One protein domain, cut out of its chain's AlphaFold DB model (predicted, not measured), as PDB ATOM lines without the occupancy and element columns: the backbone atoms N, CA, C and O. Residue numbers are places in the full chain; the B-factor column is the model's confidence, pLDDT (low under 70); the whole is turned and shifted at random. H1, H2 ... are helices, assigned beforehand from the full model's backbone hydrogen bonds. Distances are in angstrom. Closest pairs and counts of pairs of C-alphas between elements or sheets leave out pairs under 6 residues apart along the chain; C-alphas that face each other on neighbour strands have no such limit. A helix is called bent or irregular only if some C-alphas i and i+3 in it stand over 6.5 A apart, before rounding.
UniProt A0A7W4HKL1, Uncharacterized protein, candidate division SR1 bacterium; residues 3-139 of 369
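This is residues 3 to 139 of the 369 residues of an uncharacterized protein of candidate division SR1 bacterium (UniProt A0A7W4HKL1). Five long helices, H1, H3, H4, H5 and H6, stand in one flat row in chain order, alternately running one way and back, and each touches its neighbours in the row and no other helix. The small H2 lies near H1 and H3, and within the row H4 and H5 are steeply tilted to each other, their lines at 53 degrees. The printed part has 137 residues with six named helices, H1 to H6 in order, and no named strand; the class is all helix. It is loose, with a radius of gyration of the C-alphas of 18.5 A, and flat, spanning 46 by 41 by 18 A.

Find C-alpha 3 at (159.359, 205.468, 148.774); from there H1, residues 3 to 29, runs 39.0 A. After it come H2, residues 34 to 39, and H3, residues 41 to 57, 24.6 A long. Look for C-alpha 63 at (151.914, 195.851, 129.476), where H4 begins; it covers residues 63 to 88 and 37.9 A, with a kink of 34 degrees near residue 82. H4 is irregular, but only just: C-alphas 84 and 87 are 6.9 A apart. H5, residues 93 to 111, is 27.0 A long, and H6, residues 115 to 138, runs 34.3 A to C-alpha 138 at (115.911, 170.700, 131.505).

Begin at H1, which touches H3 with residues 8 to 16 alone, at a shallow tilt of 17 degrees, opposite ways; the closest C-alphas, of Gly 12 and Ser 55, are 5.6 A apart. H2 is close to H1 but not clearly touching, with the closest C-alphas, of Ser 27 and Leu 34, 6.6 A apart. H3 and H4 form a helical hairpin at a shallow tilt of 23 degrees, closest at the C-alphas of Leu 54 and Lys 69, 6.4 A. H4 and H5 only just touch, with 3 pairs of C-alphas within 8 A, at a steep tilt of 53 degrees; the closest are those of Tyr 78 and Tyr 100, 6.8 A. H5 and H6 form a second helical hairpin, at 31 degrees, with the C-alphas of Gly 109 and Lys 118 closest at 4.1 A. H1 and H6 are apart. In H3, H5 and H6 every O i to N i+4 pair is within hydrogen-bond range; in H1 it is 21 of 23, in H2 1 of 2, in H4 20 of 22.

The C-alphas farthest apart, of Ser 3 and Leu 138, are 58.3 A apart. The printed part has no cut, and the five links between the helices are tight. The mean pLDDT of the printed part is 71.1; look for low values, under 70, at residues 3 to 48, 50 to 51, 58, 80, 83 to 85 and 88.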
ATOM      1  N   SER A   3     160.338 205.293 147.678       46.06
ATOM      2  CA  SER A   3     159.359 205.468 148.774       46.06
ATOM      3  C   SER A   3     157.910 205.065 148.459       46.06
ATOM      4  O   SER A   3     157.150 204.828 149.395       46.06
ATOM      5  N   SER A   4     157.498 204.958 147.185       50.81
ATOM      6  CA  SER A   4     156.098 204.618 146.851       50.81
ATOM      7  C   SER A   4     155.830 203.107 146.842       50.81
ATOM      8  O   SER A   4     154.752 202.677 147.250       50.81
ATOM      9  N   HIS A   5     156.822 202.289 146.462       47.19
ATOM     10  CA  HIS A   5     156.719 200.827 146.519       47.19
ATOM     11  C   HIS A   5     156.589 200.322 147.958       47.19
ATOM     12  O   HIS A   5     155.658 199.576 148.234       47.19
ATOM     13  N   GLY A   6     157.432 200.807 148.881       51.31
ATOM     14  CA  GLY A   6     157.389 200.410 150.296       51.31
ATOM     15  C   GLY A   6     156.077 200.769 151.002       51.31
ATOM     16  O   GLY A   6     155.593 200.011 151.833       51.31
ATOM     17  N   LYS A   7     155.454 201.897 150.636       51.59
ATOM     18  CA  LYS A   7     154.142 202.288 151.174       51.59
ATOM     19  C   LYS A   7     153.011 201.418 150.617       51.59
ATOM     20  O   LYS A   7     152.115 201.045 151.362       51.59
ATOM     21  N   SER A   8     153.066 201.060 149.333       49.81
ATOM     22  CA  SER A   8     152.067 200.194 148.689       49.81
ATOM     23  C   SER A   8     152.113 198.754 149.206       49.81
ATOM     24  O   SER A   8     151.065 198.154 149.429       49.81
ATOM     25  N   THR A   9     153.309 198.199 149.421       55.03
ATOM     26  CA  THR A   9     153.482 196.865 150.017       55.03
ATOM     27  C   THR A   9     153.050 196.839 151.478       55.03
ATOM     28  O   THR A   9     152.392 195.890 151.891       55.03
ATOM     29  N   LEU A  10     153.345 197.895 152.243       58.41
ATOM     30  CA  LEU A  10     152.911 198.027 153.634       58.41
ATOM     31  C   LEU A  10     151.381 198.109 153.750       58.41
ATOM     32  O   LEU A  10     150.796 197.409 154.567       58.41
ATOM     33  N   ILE A  11     150.720 198.904 152.903       58.22
ATOM     34  CA  ILE A  11     149.250 198.994 152.873       58.22
ATOM     35  C   ILE A  11     148.632 197.644 152.477       58.22
ATOM     36  O   ILE A  11     147.639 197.236 153.075       58.22
ATOM     37  N   GLY A  12     149.238 196.924 151.526       50.25
ATOM     38  CA  GLY A  12     148.820 195.568 151.157       50.25
ATOM     39  C   GLY A  12     148.943 194.569 152.311       50.25
ATOM     40  O   GLY A  12     148.008 193.819 152.573       50.25
ATOM     41  N   LEU A  13     150.057 194.603 153.048       62.66
ATOM     42  CA  LEU A  13     150.287 193.768 154.234       62.66
ATOM     43  C   LEU A  13     149.332 194.101 155.385       62.66
ATOM     44  O   LEU A  13     148.824 193.192 156.034       62.66
ATOM     45  N   ILE A  14     149.052 195.384 155.620       60.56
ATOM     46  CA  ILE A  14     148.104 195.824 156.653       60.56
ATOM     47  C   ILE A  14     146.679 195.398 156.278       60.56
ATOM     48  O   ILE A  14     145.970 194.845 157.112       60.56
ATOM     49  N   SER A  15     146.276 195.572 155.015       50.69
ATOM     50  CA  SER A  15     144.985 195.092 154.503       50.69
ATOM     51  C   SER A  15     144.849 193.570 154.633       50.69
ATOM     52  O   SER A  15     143.788 193.076 155.005       50.69
ATOM     53  N   TYR A  16     145.928 192.829 154.368       55.38
ATOM     54  CA  TYR A  16     145.988 191.373 154.519       55.38
ATOM     55  C   TYR A  16     145.879 190.939 155.989       55.38
ATOM     56  O   TYR A  16     145.121 190.028 156.314       55.38
ATOM     57  N   GLY A  17     146.575 191.634 156.893       60.50
ATOM     58  CA  GLY A  17     146.478 191.409 158.337       60.50
ATOM     59  C   GLY A  17     145.078 191.690 158.884       60.50
ATOM     60  O   GLY A  17     144.560 190.896 159.663       60.50
ATOM     61  N   ILE A  18     144.429 192.764 158.423       61.25
ATOM     62  CA  ILE A  18     143.043 193.094 158.789       61.25
ATOM     63  C   ILE A  18     142.076 192.031 158.261       61.25
ATOM     64  O   ILE A  18     141.182 191.615 158.989       61.25
ATOM     65  N   LEU A  19     142.264 191.542 157.033       56.97
ATOM     66  CA  LEU A  19     141.419 190.491 156.465       56.97
ATOM     67  C   LEU A  19     141.548 189.170 157.244       56.97
ATOM     68  O   LEU A  19     140.533 188.561 157.574       56.97
ATOM     69  N   LEU A  20     142.768 188.763 157.617       59.19
ATOM     70  CA  LEU A  20     142.992 187.600 158.487       59.19
ATOM     71  C   LEU A  20     142.367 187.781 159.877       59.19
ATOM     72  O   LEU A  20     141.780 186.843 160.413       59.19
ATOM     73  N   LEU A  21     142.448 188.988 160.438       60.56
ATOM     74  CA  LEU A  21     141.839 189.324 161.723       60.56
ATOM     75  C   LEU A  21     140.305 189.272 161.651       60.56
ATOM     76  O   LEU A  21     139.672 188.718 162.541       60.56
ATOM     77  N   VAL A  22     139.702 189.775 160.569       51.50
ATOM     78  CA  VAL A  22     138.252 189.694 160.331       51.50
ATOM     79  C   VAL A  22     137.806 188.241 160.170       51.50
ATOM     80  O   VAL A  22     136.773 187.872 160.724       51.50
ATOM     81  N   ILE A  23     138.586 187.393 159.491       53.78
ATOM     82  CA  ILE A  23     138.313 185.950 159.380       53.78
ATOM     83  C   ILE A  23     138.378 185.271 160.760       53.78
ATOM     84  O   ILE A  23     137.492 184.485 161.091       53.78
ATOM     85  N   TYR A  24     139.373 185.608 161.587       56.34
ATOM     86  CA  TYR A  24     139.542 185.072 162.945       56.34
ATOM     87  C   TYR A  24     138.451 185.536 163.931       56.34
ATOM     88  O   TYR A  24     137.961 184.764 164.753       56.34
ATOM     89  N   ILE A  25     138.026 186.798 163.846       50.28
ATOM     90  CA  ILE A  25     136.932 187.329 164.674       50.28
ATOM     91  C   ILE A  25     135.583 186.778 164.197       50.28
ATOM     92  O   ILE A  25     134.708 186.458 165.000       50.28
ATOM     93  N   SER A  26     135.403 186.604 162.885       43.44
ATOM     94  CA  SER A  26     134.177 186.011 162.342       43.44
ATOM     95  C   SER A  26     134.043 184.545 162.758       43.44
ATOM     96  O   SER A  26     132.957 184.139 163.165       43.44
ATOM     97  N   SER A  27     135.139 183.765 162.753       46.66
ATOM     98  CA  SER A  27     135.144 182.350 163.172       46.66
ATOM     99  C   SER A  27     134.787 182.130 164.646       46.66
ATOM    100  O   SER A  27     134.344 181.042 165.003       46.66
ATOM    101  N   THR A  28     134.926 183.158 165.484       49.66
ATOM    102  CA  THR A  28     134.617 183.115 166.921       49.66
ATOM    103  C   THR A  28     133.235 183.675 167.272       49.66
ATOM    104  O   THR A  28     132.765 183.455 168.384       49.66
ATOM    105  N   THR A  29     132.550 184.353 166.340       43.66
ATOM    106  CA  THR A  29     131.287 185.078 166.608       43.66
ATOM    107  C   THR A  29     130.044 184.497 165.922       43.66
ATOM    108  O   THR A  29     128.947 185.005 166.133       43.66
ATOM    109  N   GLY A  30     130.167 183.412 165.146       42.69
ATOM    110  CA  GLY A  30     129.006 182.665 164.631       42.69
ATOM    111  C   GLY A  30     128.223 183.359 163.505       42.69
ATOM    112  O   GLY A  30     127.038 183.095 163.322       42.69
ATOM    113  N   PHE A  31     128.861 184.247 162.735       38.53
ATOM    114  CA  PHE A  31     128.249 184.865 161.553       38.53
ATOM    115  C   PHE A  31     127.943 183.821 160.456       38.53
ATOM    116  O   PHE A  31     128.807 183.001 160.162       38.53
ATOM    117  N   PRO A  32     126.804 183.889 159.737       44.97
ATOM    118  CA  PRO A  32     126.416 182.923 158.692       44.97
ATOM    119  C   PRO A  32     127.304 182.912 157.429       44.97
ATOM    120  O   PRO A  32     127.098 182.102 156.531       44.97
ATOM    121  N   LEU A  33     128.345 183.751 157.362       44.09
ATOM    122  CA  LEU A  33     129.476 183.559 156.441       44.09
ATOM    123  C   LEU A  33     130.310 182.299 156.786       44.09
ATOM    124  O   LEU A  33     131.111 181.859 155.958       44.09
ATOM    125  N   LEU A  34     130.123 181.703 157.977       42.28
ATOM    126  CA  LEU A  34     130.870 180.536 158.465       42.28
ATOM    127  C   LEU A  34     130.590 179.233 157.723       42.28
ATOM    128  O   LEU A  34     131.538 178.477 157.522       42.28
ATOM    129  N   ASP A  35     129.359 178.974 157.279       47.16
ATOM    130  CA  ASP A  35     129.068 177.732 156.542       47.16
ATOM    131  C   ASP A  35     129.818 177.685 155.202       47.16
ATOM    132  O   ASP A  35     130.220 176.622 154.725       47.16
ATOM    133  N   MET A  36     130.099 178.858 154.624       44.88
ATOM    134  CA  MET A  36     130.981 178.986 153.465       44.88
ATOM    135  C   MET A  36     132.467 178.956 153.852       44.88
ATOM    136  O   MET A  36     133.267 178.430 153.084       44.88
ATOM    137  N   GLY A  37     132.858 179.504 155.006       45.50
ATOM    138  CA  GLY A  37     134.258 179.645 155.425       45.50
ATOM    139  C   GLY A  37     134.917 178.369 155.957       45.50
ATOM    140  O   GLY A  37     136.054 178.082 155.584       45.50
ATOM    141  N   GLN A  38     134.225 177.574 156.782       48.59
ATOM    142  CA  GLN A  38     134.802 176.353 157.368       48.59
ATOM    143  C   GLN A  38     135.022 175.249 156.323       48.59
ATOM    144  O   GLN A  38     136.058 174.589 156.343       48.59
ATOM    145  N   ASN A  39     134.119 175.118 155.345       51.72
ATOM    146  CA  ASN A  39     134.244 174.136 154.261       51.72
ATOM    147  C   ASN A  39     135.109 174.612 153.079       51.72
ATOM    148  O   ASN A  39     135.485 173.802 152.236       51.72
ATOM    149  N   ASN A  40     135.459 175.904 153.006       58.31
ATOM    150  CA  ASN A  40     136.226 176.476 151.891       58.31
ATOM    151  C   ASN A  40     137.451 177.291 152.350       58.31
ATOM    152  O   ASN A  40     137.853 178.245 151.683       58.31
ATOM    153  N   LEU A  41     138.092 176.908 153.459       62.97
ATOM    154  CA  LEU A  41     139.303 177.566 153.981       62.97
ATOM    155  C   LEU A  41     140.414 177.683 152.921       62.97
ATOM    156  O   LEU A  41     141.075 178.715 152.799       62.97
ATOM    157  N   LEU A  42     140.555 176.652 152.087       59.25
ATOM    158  CA  LEU A  42     141.488 176.630 150.963       59.25
ATOM    159  C   LEU A  42     141.173 177.735 149.935       59.25
ATOM    160  O   LEU A  42     142.083 178.387 149.432       59.25
ATOM    161  N   PHE A  43     139.892 178.021 149.682       61.97
ATOM    162  CA  PHE A  43     139.468 179.107 148.793       61.97
ATOM    163  C   PHE A  43     139.712 180.492 149.384       61.97
ATOM    164  O   PHE A  43     140.123 181.381 148.647       61.97
ATOM    165  N   PHE A  44     139.505 180.686 150.689       63.84
ATOM    166  CA  PHE A  44     139.834 181.956 151.343       63.84
ATOM    167  C   PHE A  44     141.339 182.240 151.298       63.84
ATOM    168  O   PHE A  44     141.740 183.370 151.022       63.84
ATOM    169  N   LEU A  45     142.176 181.214 151.484       66.88
ATOM    170  CA  LEU A  45     143.626 181.325 151.302       66.88
ATOM    171  C   LEU A  45     143.990 181.691 149.856       66.88
ATOM    172  O   LEU A  45     144.795 182.598 149.646       66.88
ATOM    173  N   PHE A  46     143.355 181.057 148.863       66.31
ATOM    174  CA  PHE A  46     143.536 181.418 147.454       66.31
ATOM    175  C   PHE A  46     143.101 182.859 147.167       66.31
ATOM    176  O   PHE A  46     143.860 183.610 146.560       66.31
ATOM    177  N   PHE A  47     141.925 183.277 147.636       65.81
ATOM    178  CA  PHE A  47     141.414 184.640 147.474       65.81
ATOM    179  C   PHE A  47     142.386 185.674 148.056       65.81
ATOM    180  O   PHE A  47     142.764 186.635 147.388       65.81
ATOM    181  N   SER A  48     142.880 185.416 149.268       66.19
ATOM    182  CA  SER A  48     143.859 186.264 149.946       66.19
ATOM    183  C   SER A  48     145.194 186.343 149.189       66.19
ATOM    184  O   SER A  48     145.794 187.413 149.077       66.19
ATOM    185  N   PHE A  49     145.630 185.231 148.588       73.44
ATOM    186  CA  PHE A  49     146.820 185.172 147.736       73.44
ATOM    187  C   PHE A  49     146.664 185.987 146.442       73.44
ATOM    188  O   PHE A  49     147.558 186.766 146.101       73.44
ATOM    189  N   PHE A  50     145.523 185.878 145.747       69.62
ATOM    190  CA  PHE A  50     145.226 186.696 144.562       69.62
ATOM    191  C   PHE A  50     145.246 188.188 144.899       69.62
ATOM    192  O   PHE A  50     145.867 188.977 144.182       69.62
ATOM    193  N   TRP A  51     144.640 188.569 146.024       69.56
ATOM    194  CA  TRP A  51     144.585 189.956 146.479       69.56
ATOM    195  C   TRP A  51     145.964 190.509 146.856       69.56
ATOM    196  O   TRP A  51     146.308 191.640 146.501       69.56
ATOM    197  N   PHE A  52     146.798 189.686 147.497       72.56
ATOM    198  CA  PHE A  52     148.187 190.020 147.798       72.56
ATOM    199  C   PHE A  52     148.995 190.286 146.519       72.56
ATOM    200  O   PHE A  52     149.620 191.341 146.398       72.56
ATOM    201  N   ILE A  53     148.922 189.390 145.525       75.25
ATOM    202  CA  ILE A  53     149.595 189.585 144.233       75.25
ATOM    203  C   ILE A  53     149.075 190.850 143.538       75.25
ATOM    204  O   ILE A  53     149.869 191.660 143.057       75.25
ATOM    205  N   LEU A  54     147.758 191.073 143.515       73.81
ATOM    206  CA  LEU A  54     147.167 192.258 142.889       73.81
ATOM    207  C   LEU A  54     147.675 193.557 143.542       73.81
ATOM    208  O   LEU A  54     147.990 194.525 142.847       73.81
ATOM    209  N   SER A  55     147.819 193.560 144.872       70.69
ATOM    210  CA  SER A  55     148.375 194.681 145.635       70.69
ATOM    211  C   SER A  55     149.848 194.942 145.308       70.69
ATOM    212  O   SER A  55     150.244 196.104 145.178       70.69
ATOM    213  N   LEU A  56     150.660 193.893 145.129       74.75
ATOM    214  CA  LEU A  56     152.064 194.028 144.711       74.75
ATOM    215  C   LEU A  56     152.185 194.652 143.318       74.75
ATOM    216  O   LEU A  56     153.058 195.484 143.068       74.75
ATOM    217  N   LEU A  57     151.279 194.287 142.417       75.94
ATOM    218  CA  LEU A  57     151.310 194.738 141.031       75.94
ATOM    219  C   LEU A  57     150.607 196.084 140.831       75.94
ATOM    220  O   LEU A  57     150.710 196.670 139.759       75.94
ATOM    221  N   ARG A  58     149.905 196.630 141.830       68.50
ATOM    222  CA  ARG A  58     149.026 197.804 141.672       68.50
ATOM    223  C   ARG A  58     149.684 198.982 140.941       68.50
ATOM    224  O   ARG A  58     149.065 199.565 140.054       68.50
ATOM    225  N   ASN A  59     150.950 199.270 141.245       73.69
ATOM    226  CA  ASN A  59     151.668 200.448 140.742       73.69
ATOM    227  C   ASN A  59     152.543 200.210 139.498       73.69
ATOM    228  O   ASN A  59     153.146 201.158 138.995       73.69
ATOM    229  N   THR A  60     152.634 198.983 138.983       73.25
ATOM    230  CA  THR A  60     153.395 198.706 137.754       73.25
ATOM    231  C   THR A  60     152.571 199.080 136.519       73.25
ATOM    232  O   THR A  60     151.378 198.793 136.450       73.25
ATOM    233  N   LYS A  61     153.192 199.756 135.543       75.25
ATOM    234  CA  LYS A  61     152.537 200.205 134.295       75.25
ATOM    235  C   LYS A  61     152.877 199.344 133.072       75.25
ATOM    236  O   LYS A  61     152.405 199.640 131.980       75.25
ATOM    237  N   ASP A  62     153.698 198.317 133.260       84.06
ATOM    238  CA  ASP A  62     154.129 197.407 132.202       84.06
ATOM    239  C   ASP A  62     152.945 196.644 131.572       84.06
ATOM    240  O   ASP A  62     151.982 196.279 132.253       84.06
ATOM    241  N   GLN A  63     153.015 196.413 130.259       77.00
ATOM    242  CA  GLN A  63     151.914 195.851 129.476       77.00
ATOM    243  C   GLN A  63     151.647 194.381 129.831       77.00
ATOM    244  O   GLN A  63     150.488 194.009 130.028       77.00
ATOM    245  N   ASN A  64     152.696 193.569 130.008       78.81
ATOM    246  CA  ASN A  64     152.561 192.175 130.453       78.81
ATOM    247  C   ASN A  64     151.965 192.109 131.862       78.81
ATOM    248  O   ASN A  64     151.100 191.283 132.154       78.81
ATOM    249  N   THR A  65     152.360 193.050 132.715       79.06
ATOM    250  CA  THR A  65     151.827 193.150 134.071       79.06
ATOM    251  C   THR A  65     150.359 193.590 134.096       79.06
ATOM    252  O   THR A  65     149.592 193.125 134.937       79.06
ATOM    253  N   ASN A  66     149.922 194.434 133.157       77.44
ATOM    254  CA  ASN A  66     148.508 194.788 133.006       77.44
ATOM    255  C   ASN A  66     147.658 193.600 132.529       77.44
ATOM    256  O   ASN A  66     146.567 193.404 133.063       77.44
ATOM    257  N   TYR A  67     148.152 192.773 131.599       77.62
ATOM    258  CA  TYR A  67     147.463 191.528 131.228       77.62
ATOM    259  C   TYR A  67     147.341 190.571 132.414       77.62
ATOM    260  O   TYR A  67     146.273 190.001 132.636       77.62
ATOM    261  N   LEU A  68     148.397 190.453 133.223       81.00
ATOM    262  CA  LEU A  68     148.372 189.624 134.421       81.00
ATOM    263  C   LEU A  68     147.351 190.141 135.449       81.00
ATOM    264  O   LEU A  68     146.569 189.347 135.959       81.00
ATOM    265  N   LYS A  69     147.255 191.459 135.683       78.50
ATOM    266  CA  LYS A  69     146.198 192.046 136.537       78.50
ATOM    267  C   LYS A  69     144.794 191.701 136.048       78.50
ATOM    268  O   LYS A  69     143.952 191.325 136.857       78.50
ATOM    269  N   ILE A  70     144.545 191.815 134.744       78.19
ATOM    270  CA  ILE A  70     143.248 191.462 134.151       78.19
ATOM    271  C   ILE A  70     142.956 189.974 134.382       78.19
ATOM    272  O   ILE A  70     141.859 189.637 134.816       78.19
ATOM    273  N   GLY A  71     143.938 189.094 134.167       79.50
ATOM    274  CA  GLY A  71     143.803 187.657 134.422       79.50
ATOM    275  C   GLY A  71     143.507 187.319 135.886       79.50
ATOM    276  O   GLY A  71     142.646 186.481 136.158       79.50
ATOM    277  N   LEU A  72     144.160 188.000 136.833       81.06
ATOM    278  CA  LEU A  72     143.901 187.836 138.268       81.06
ATOM    279  C   LEU A  72     142.468 188.265 138.628       81.06
ATOM    280  O   LEU A  72     141.774 187.506 139.296       81.06
ATOM    281  N   ILE A  73     141.992 189.410 138.119       77.50
ATOM    282  CA  ILE A  73     140.616 189.894 138.348       77.50
ATOM    283  C   ILE A  73     139.583 188.933 137.745       77.50
ATOM    284  O   ILE A  73     138.589 188.602 138.384       77.50
ATOM    285  N   VAL A  74     139.813 188.457 136.518       79.69
ATOM    286  CA  VAL A  74     138.957 187.449 135.871       79.69
ATOM    287  C   VAL A  74     138.871 186.202 136.759       79.69
ATOM    288  O   VAL A  74     137.781 185.759 137.117       79.69
ATOM    289  N   THR A  75     140.011 185.687 137.212       79.12
ATOM    290  CA  THR A  75     140.060 184.500 138.078       79.12
ATOM    291  C   THR A  75     139.345 184.726 139.415       79.12
ATOM    292  O   THR A  75     138.608 183.857 139.876       79.12
ATOM    293  N   GLU A  76     139.491 185.907 140.011       73.62
ATOM    294  CA  GLU A  76     138.805 186.291 141.246       73.62
ATOM    295  C   GLU A  76     137.279 186.274 141.072       73.62
ATOM    296  O   GLU A  76     136.567 185.628 141.844       73.62
ATOM    297  N   VAL A  77     136.771 186.898 140.005       73.94
ATOM    298  CA  VAL A  77     135.334 186.896 139.694       73.94
ATOM    299  C   VAL A  77     134.829 185.475 139.431       73.94
ATOM    300  O   VAL A  77     133.725 185.137 139.857       73.94
ATOM    301  N   TYR A  78     135.621 184.615 138.777       80.56
ATOM    302  CA  TYR A  78     135.269 183.202 138.602       80.56
ATOM    303  C   TYR A  78     135.088 182.498 139.947       80.56
ATOM    304  O   TYR A  78     134.074 181.834 140.145       80.56
ATOM    305  N   ILE A  79     136.038 182.661 140.873       74.38
ATOM    306  CA  ILE A  79     135.998 182.020 142.192       74.38
ATOM    307  C   ILE A  79     134.773 182.490 142.983       74.38
ATOM    308  O   ILE A  79     134.047 181.660 143.528       74.38
ATOM    309  N   ILE A  80     134.497 183.798 142.995       68.75
ATOM    310  CA  ILE A  80     133.321 184.357 143.679       68.75
ATOM    311  C   ILE A  80     132.034 183.769 143.096       68.75
ATOM    312  O   ILE A  80     131.177 183.291 143.838       68.75
ATOM    313  N   LEU A  81     131.893 183.776 141.767       70.50
ATOM    314  CA  LEU A  81     130.708 183.227 141.113       70.50
ATOM    315  C   LEU A  81     130.599 181.719 141.341       70.50
ATOM    316  O   LEU A  81     129.492 181.221 141.521       70.50
ATOM    317  N   TYR A  82     131.715 180.989 141.346       76.12
ATOM    318  CA  TYR A  82     131.731 179.564 141.649       76.12
ATOM    319  C   TYR A  82     131.179 179.323 143.052       76.12
ATOM    320  O   TYR A  82     130.217 178.585 143.195       76.12
ATOM    321  N   LEU A  83     131.667 180.023 144.073       67.81
ATOM    322  CA  LEU A  83     131.176 179.851 145.444       67.81
ATOM    323  C   LEU A  83     129.710 180.274 145.615       67.81
ATOM    324  O   LEU A  83     128.943 179.583 146.276       67.81
ATOM    325  N   MET A  84     129.306 181.381 144.991       65.12
ATOM    326  CA  MET A  84     127.963 181.940 145.164       65.12
ATOM    327  C   MET A  84     126.895 181.246 144.323       65.12
ATOM    328  O   MET A  84     125.746 181.192 144.736       65.12
ATOM    329  N   ILE A  85     127.230 180.763 143.123       67.38
ATOM    330  CA  ILE A  85     126.245 180.284 142.140       67.38
ATOM    331  C   ILE A  85     126.340 178.776 141.937       67.38
ATOM    332  O   ILE A  85     125.307 178.137 141.727       67.38
ATOM    333  N   LYS A  86     127.539 178.177 141.995       71.56
ATOM    334  CA  LYS A  86     127.697 176.735 141.759       71.56
ATOM    335  C   LYS A  86     126.820 175.877 142.682       71.56
ATOM    336  O   LYS A  86     126.226 174.948 142.129       71.56
ATOM    337  N   PRO A  87     126.676 176.168 143.995       70.12
ATOM    338  CA  PRO A  87     125.845 175.363 144.896       70.12
ATOM    339  C   PRO A  87     124.368 175.329 144.495       70.12
ATOM    340  O   PRO A  87     123.693 174.330 144.706       70.12
ATOM    341  N   TYR A  88     123.878 176.388 143.851       68.56
ATOM    342  CA  TYR A  88     122.482 176.517 143.423       68.56
ATOM    343  C   TYR A  88     122.253 176.062 141.975       68.56
ATOM    344  O   TYR A  88     121.215 176.353 141.379       68.56
ATOM    345  N   THR A  89     123.239 175.403 141.359       75.12
ATOM    346  CA  THR A  89     123.157 174.956 139.964       75.12
ATOM    347  C   THR A  89     123.591 173.512 139.804       75.12
ATOM    348  O   THR A  89     124.616 173.080 140.337       75.12
ATOM    349  N   ASN A  90     122.885 172.802 138.930       77.31
ATOM    350  CA  ASN A  90     123.152 171.404 138.594       77.31
ATOM    351  C   ASN A  90     124.284 171.257 137.568       77.31
ATOM    352  O   ASN A  90     124.334 170.280 136.821       77.31
ATOM    353  N   PHE A  91     125.169 172.251 137.479       82.94
ATOM    354  CA  PHE A  91     126.254 172.242 136.513       82.94
ATOM    355  C   PHE A  91     127.385 171.305 136.920       82.94
ATOM    356  O   PHE A  91     127.688 171.141 138.100       82.94
ATOM    357  N   THR A  92     128.079 170.749 135.937       85.69
ATOM    358  CA  THR A  92     129.442 170.241 136.139       85.69
ATOM    359  C   THR A  92     130.438 171.404 136.224       85.69
ATOM    360  O   THR A  92     130.098 172.554 135.938       85.69
ATOM    361  N   ILE A  93     131.687 171.132 136.614       84.12
ATOM    362  CA  ILE A  93     132.750 172.155 136.615       84.12
ATOM    363  C   ILE A  93     132.923 172.741 135.204       84.12
ATOM    364  O   ILE A  93     132.942 173.957 135.038       84.12
ATOM    365  N   ASN A  94     132.950 171.889 134.175       86.44
ATOM    366  CA  ASN A  94     133.117 172.316 132.782       86.44
ATOM    367  C   ASN A  94     131.944 173.175 132.295       86.44
ATOM    368  O   ASN A  94     132.142 174.219 131.680       86.44
ATOM    369  N   GLU A  95     130.715 172.779 132.614       89.62
ATOM    370  CA  GLU A  95     129.520 173.571 132.312       89.62
ATOM    371  C   GLU A  95     129.547 174.932 133.011       89.62
ATOM    372  O   GLU A  95     129.187 175.952 132.420       89.62
ATOM    373  N   PHE A  96     130.029 174.971 134.254       86.81
ATOM    374  CA  PHE A  96     130.190 176.219 134.982       86.81
ATOM    375  C   PHE A  96     131.235 177.135 134.323       86.81
ATOM    376  O   PHE A  96     130.988 178.332 134.184       86.81
ATOM    377  N   ILE A  97     132.352 176.585 133.832       88.56
ATOM    378  CA  ILE A  97     133.364 177.326 133.059       88.56
ATOM    379  C   ILE A  97     132.776 177.886 131.757       88.56
ATOM    380  O   ILE A  97     133.049 179.039 131.413       88.56
ATOM    381  N   ILE A  98     131.941 177.119 131.047       89.12
ATOM    382  CA  ILE A  98     131.263 177.592 129.828       89.12
ATOM    383  C   ILE A  98     130.311 178.742 130.170       89.12
ATOM    384  O   ILE A  98     130.335 179.786 129.512       89.12
ATOM    385  N   ARG A  99     129.514 178.601 131.237       85.19
ATOM    386  CA  ARG A  99     128.628 179.673 131.707       85.19
ATOM    387  C   ARG A  99     129.419 180.918 132.093       85.19
ATOM    388  O   ARG A  99     129.054 182.020 131.694       85.19
ATOM    389  N   TYR A 100     130.516 180.764 132.818       85.06
ATOM    390  CA  TYR A 100     131.373 181.881 133.185       85.06
ATOM    391  C   TYR A 100     131.977 182.578 131.953       85.06
ATOM    392  O   TYR A 100     131.853 183.793 131.799       85.06
ATOM    393  N   SER A 101     132.524 181.803 131.015       86.44
ATOM    394  CA  SER A 101     133.053 182.312 129.742       86.44
ATOM    395  C   SER A 101     131.992 183.061 128.934       86.44
ATOM    396  O   SER A 101     132.287 184.082 128.318       86.44
ATOM    397  N   SER A 102     130.734 182.613 128.977       84.12
ATOM    398  CA  SER A 102     129.629 183.306 128.308       84.12
ATOM    399  C   SER A 102     129.329 184.685 128.910       84.12
ATOM    400  O   SER A 102     129.011 185.617 128.174       84.12
ATOM    401  N   LEU A 103     129.484 184.853 130.229       80.94
ATOM    402  CA  LEU A 103     129.356 186.154 130.897       80.94
ATOM    403  C   LEU A 103     130.533 187.076 130.560       80.94
ATOM    404  O   LEU A 103     130.325 188.263 130.312       80.94
ATOM    405  N   LEU A 104     131.751 186.533 130.475       82.81
ATOM    406  CA  LEU A 104     132.912 187.292 130.008       82.81
ATOM    407  C   LEU A 104     132.739 187.769 128.565       82.81
ATOM    408  O   LEU A 104     133.020 188.928 128.274       82.81
ATOM    409  N   LEU A 105     132.237 186.912 127.671       83.62
ATOM    410  CA  LEU A 105     131.940 187.287 126.286       83.62
ATOM    411  C   LEU A 105     130.922 188.427 126.210       83.62
ATOM    412  O   LEU A 105     131.099 189.340 125.405       83.62
ATOM    413  N   LEU A 106     129.905 188.427 127.079       77.94
ATOM    414  CA  LEU A 106     128.963 189.543 127.175       77.94
ATOM    415  C   LEU A 106     129.643 190.824 127.646       77.94
ATOM    416  O   LEU A 106     129.435 191.876 127.043       77.94
ATOM    417  N   PHE A 107     130.467 190.740 128.688       78.31
ATOM    418  CA  PHE A 107     131.171 191.894 129.237       78.31
ATOM    419  C   PHE A 107     132.155 192.502 128.227       78.31
ATOM    420  O   PHE A 107     132.083 193.695 127.922       78.31
ATOM    421  N   PHE A 108     133.042 191.686 127.652       79.12
ATOM    422  CA  PHE A 108     134.019 192.134 126.658       79.12
ATOM    423  C   PHE A 108     133.366 192.527 125.333       79.12
ATOM    424  O   PHE A 108     133.782 193.500 124.710       79.12
ATOM    425  N   GLY A 109     132.303 191.832 124.921       79.44
ATOM    426  CA  GLY A 109     131.488 192.224 123.776       79.44
ATOM    427  C   GLY A 109     130.884 193.612 123.985       79.44
ATOM    428  O   GLY A 109     131.108 194.513 123.182       79.44
ATOM    429  N   ALA A 110     130.191 193.835 125.103       73.81
ATOM    430  CA  ALA A 110     129.538 195.110 125.398       73.81
ATOM    431  C   ALA A 110     130.522 196.291 125.491       73.81
ATOM    432  O   ALA A 110     130.187 197.398 125.054       73.81
ATOM    433  N   THR A 111     131.726 196.046 126.019       79.31
ATOM    434  CA  THR A 111     132.785 197.050 126.226       79.31
ATOM    435  C   THR A 111     133.729 197.223 125.032       79.31
ATOM    436  O   THR A 111     134.537 198.155 125.019       79.31
ATOM    437  N   SER A 112     133.628 196.380 124.000       81.38
ATOM    438  CA  SER A 112     134.487 196.477 122.820       81.38
ATOM    439  C   SER A 112     134.199 197.738 122.003       81.38
ATOM    440  O   SER A 112     133.053 198.064 121.684       81.38
ATOM    441  N   LYS A 113     135.274 198.430 121.605       83.56
ATOM    442  CA  LYS A 113     135.217 199.583 120.693       83.56
ATOM    443  C   LYS A 113     134.968 199.164 119.241       83.56
ATOM    444  O   LYS A 113     134.476 199.963 118.448       83.56
ATOM    445  N   GLN A 114     135.298 197.923 118.881       87.62
ATOM    446  CA  GLN A 114     135.138 197.423 117.521       87.62
ATOM    447  C   GLN A 114     133.734 196.835 117.339       87.62
ATOM    448  O   GLN A 114     133.361 195.865 117.999       87.62
ATOM    449  N   LYS A 115     132.955 197.411 116.414       86.88
ATOM    450  CA  LYS A 115     131.533 197.075 116.203       86.88
ATOM    451  C   LYS A 115     131.295 195.581 115.937       86.88
ATOM    452  O   LYS A 115     130.341 195.017 116.462       86.88
ATOM    453  N   THR A 116     132.168 194.939 115.162       86.00
ATOM    454  CA  THR A 116     132.069 193.509 114.823       86.00
ATOM    455  C   THR A 116     132.290 192.608 116.038       86.00
ATOM    456  O   THR A 116     131.438 191.774 116.329       86.00
ATOM    457  N   LEU A 117     133.374 192.817 116.794       81.44
ATOM    458  CA  LEU A 117     133.652 192.074 118.032       81.44
ATOM    459  C   LEU A 117     132.569 192.298 119.088       81.44
ATOM    460  O   LEU A 117     132.211 191.364 119.802       81.44
ATOM    461  N   LYS A 118     132.013 193.514 119.159       85.38
ATOM    462  CA  LYS A 118     130.897 193.829 120.050       85.38
ATOM    463  C   LYS A 118     129.667 192.984 119.744       85.38
ATOM    464  O   LYS A 118     129.150 192.319 120.637       85.38
ATOM    465  N   ILE A 119     129.221 192.983 118.488       84.69
ATOM    466  CA  ILE A 119     128.047 192.205 118.069       84.69
ATOM    467  C   ILE A 119     128.307 190.708 118.263       84.69
ATOM    468  O   ILE A 119     127.491 190.027 118.876       84.69
ATOM    469  N   LEU A 120     129.458 190.206 117.804       88.06
ATOM    470  CA  LEU A 120     129.798 188.787 117.898       88.06
ATOM    471  C   LEU A 120     129.865 188.308 119.357       88.06
ATOM    472  O   LEU A 120     129.248 187.302 119.697       88.06
ATOM    473  N   GLY A 121     130.563 189.044 120.228       80.38
ATOM    474  CA  GLY A 121     130.694 188.706 121.647       80.38
ATOM    475  C   GLY A 121     129.355 188.714 122.383       80.38
ATOM    476  O   GLY A 121     129.072 187.794 123.150       80.38
ATOM    477  N   VAL A 122     128.488 189.693 122.096       79.75
ATOM    478  CA  VAL A 122     127.147 189.759 122.695       79.75
ATOM    479  C   VAL A 122     126.257 188.615 122.206       79.75
ATOM    480  O   VAL A 122     125.640 187.940 123.025       79.75
ATOM    481  N   VAL A 123     126.205 188.350 120.897       84.88
ATOM    482  CA  VAL A 123     125.349 187.290 120.335       84.88
ATOM    483  C   VAL A 123     125.783 185.909 120.830       84.88
ATOM    484  O   VAL A 123     124.949 185.151 121.327       84.88
ATOM    485  N   LEU A 124     127.083 185.597 120.765       88.19
ATOM    486  CA  LEU A 124     127.616 184.330 121.278       88.19
ATOM    487  C   LEU A 124     127.415 184.210 122.793       88.19
ATOM    488  O   LEU A 124     127.015 183.154 123.278       88.19
ATOM    489  N   GLY A 125     127.639 185.295 123.537       79.94
ATOM    490  CA  GLY A 125     127.443 185.331 124.982       79.94
ATOM    491  C   GLY A 125     125.990 185.082 125.400       79.94
ATOM    492  O   GLY A 125     125.750 184.304 126.325       79.94
ATOM    493  N   ILE A 126     125.011 185.679 124.704       79.88
ATOM    494  CA  ILE A 126     123.577 185.443 124.945       79.88
ATOM    495  C   ILE A 126     123.221 183.999 124.586       79.88
ATOM    496  O   ILE A 126     122.594 183.311 125.393       79.88
ATOM    497  N   GLY A 127     123.643 183.524 123.409       83.38
ATOM    498  CA  GLY A 127     123.356 182.167 122.942       83.38
ATOM    499  C   GLY A 127     123.869 181.099 123.909       83.38
ATOM    500  O   GLY A 127     123.111 180.221 124.321       83.38
ATOM    501  N   LEU A 128     125.124 181.223 124.350       88.56
ATOM    502  CA  LEU A 128     125.711 180.322 125.341       88.56
ATOM    503  C   LEU A 128     125.006 180.425 126.699       88.56
ATOM    504  O   LEU A 128     124.727 179.396 127.305       88.56
ATOM    505  N   ASN A 129     124.649 181.623 127.173       82.81
ATOM    506  CA  ASN A 129     123.903 181.762 128.430       82.81
ATOM    507  C   ASN A 129     122.534 181.074 128.378       82.81
ATOM    508  O   ASN A 129     122.152 180.398 129.336       82.81
ATOM    509  N   LEU A 130     121.794 181.222 127.275       85.69
ATOM    510  CA  LEU A 130     120.505 180.555 127.081       85.69
ATOM    511  C   LEU A 130     120.667 179.033 127.011       85.69
ATOM    512  O   LEU A 130     119.901 178.305 127.648       85.69
ATOM    513  N   LEU A 131     121.701 178.550 126.314       90.25
ATOM    514  CA  LEU A 131     122.049 177.132 126.287       90.25
ATOM    515  C   LEU A 131     122.336 176.615 127.702       90.25
ATOM    516  O   LEU A 131     121.704 175.662 128.141       90.25
ATOM    517  N   MET A 132     123.198 177.286 128.467       87.31
ATOM    518  CA  MET A 132     123.516 176.858 129.832       87.31
ATOM    519  C   MET A 132     122.297 176.918 130.755       87.31
ATOM    520  O   MET A 132     122.093 176.024 131.574       87.31
ATOM    521  N   ARG A 133     121.438 177.932 130.618       83.38
ATOM    522  CA  ARG A 133     120.199 178.025 131.403       83.38
ATOM    523  C   ARG A 133     119.233 176.884 131.080       83.38
ATOM    524  O   ARG A 133     118.646 176.324 132.003       83.38
ATOM    525  N   SER A 134     119.096 176.526 129.803       87.12
ATOM    526  CA  SER A 134     118.287 175.374 129.390       87.12
ATOM    527  C   SER A 134     118.884 174.053 129.882       87.12
ATOM    528  O   SER A 134     118.132 173.240 130.404       87.12
ATOM    529  N   ILE A 135     120.213 173.890 129.863       90.00
ATOM    530  CA  ILE A 135     120.909 172.748 130.477       90.00
ATOM    531  C   ILE A 135     120.582 172.636 131.970       90.00
ATOM    532  O   ILE A 135     120.158 171.576 132.422       90.00
ATOM    533  N   ASN A 136     120.730 173.724 132.730       86.69
ATOM    534  CA  ASN A 136     120.488 173.717 134.176       86.69
ATOM    535  C   ASN A 136     119.052 173.322 134.535       86.69
ATOM    536  O   ASN A 136     118.827 172.693 135.563       86.69
ATOM    537  N   PHE A 137     118.090 173.745 133.713       87.81
ATOM    538  CA  PHE A 137     116.672 173.544 133.984       87.81
ATOM    539  C   PHE A 137     116.142 172.213 133.441       87.81
ATOM    540  O   PHE A 137     115.394 171.533 134.133       87.81
ATOM    541  N   LEU A 138     116.497 171.844 132.207       91.06
ATOM    542  CA  LEU A 138     115.911 170.700 131.505       91.06
ATOM    543  C   LEU A 138     116.735 169.420 131.618       91.06
ATOM    544  O   LEU A 138     116.158 168.353 131.442       91.06
ATOM    545  N   MET A 139     118.041 169.463 131.890       92.25
ATOM    546  CA  MET A 139     118.841 168.239 132.013       92.25
ATOM    547  C   MET A 139     118.917 167.782 133.474       92.25
ATOM    548  O   MET A 139     119.894 168.037 134.184       92.25
TER     549      MET A 139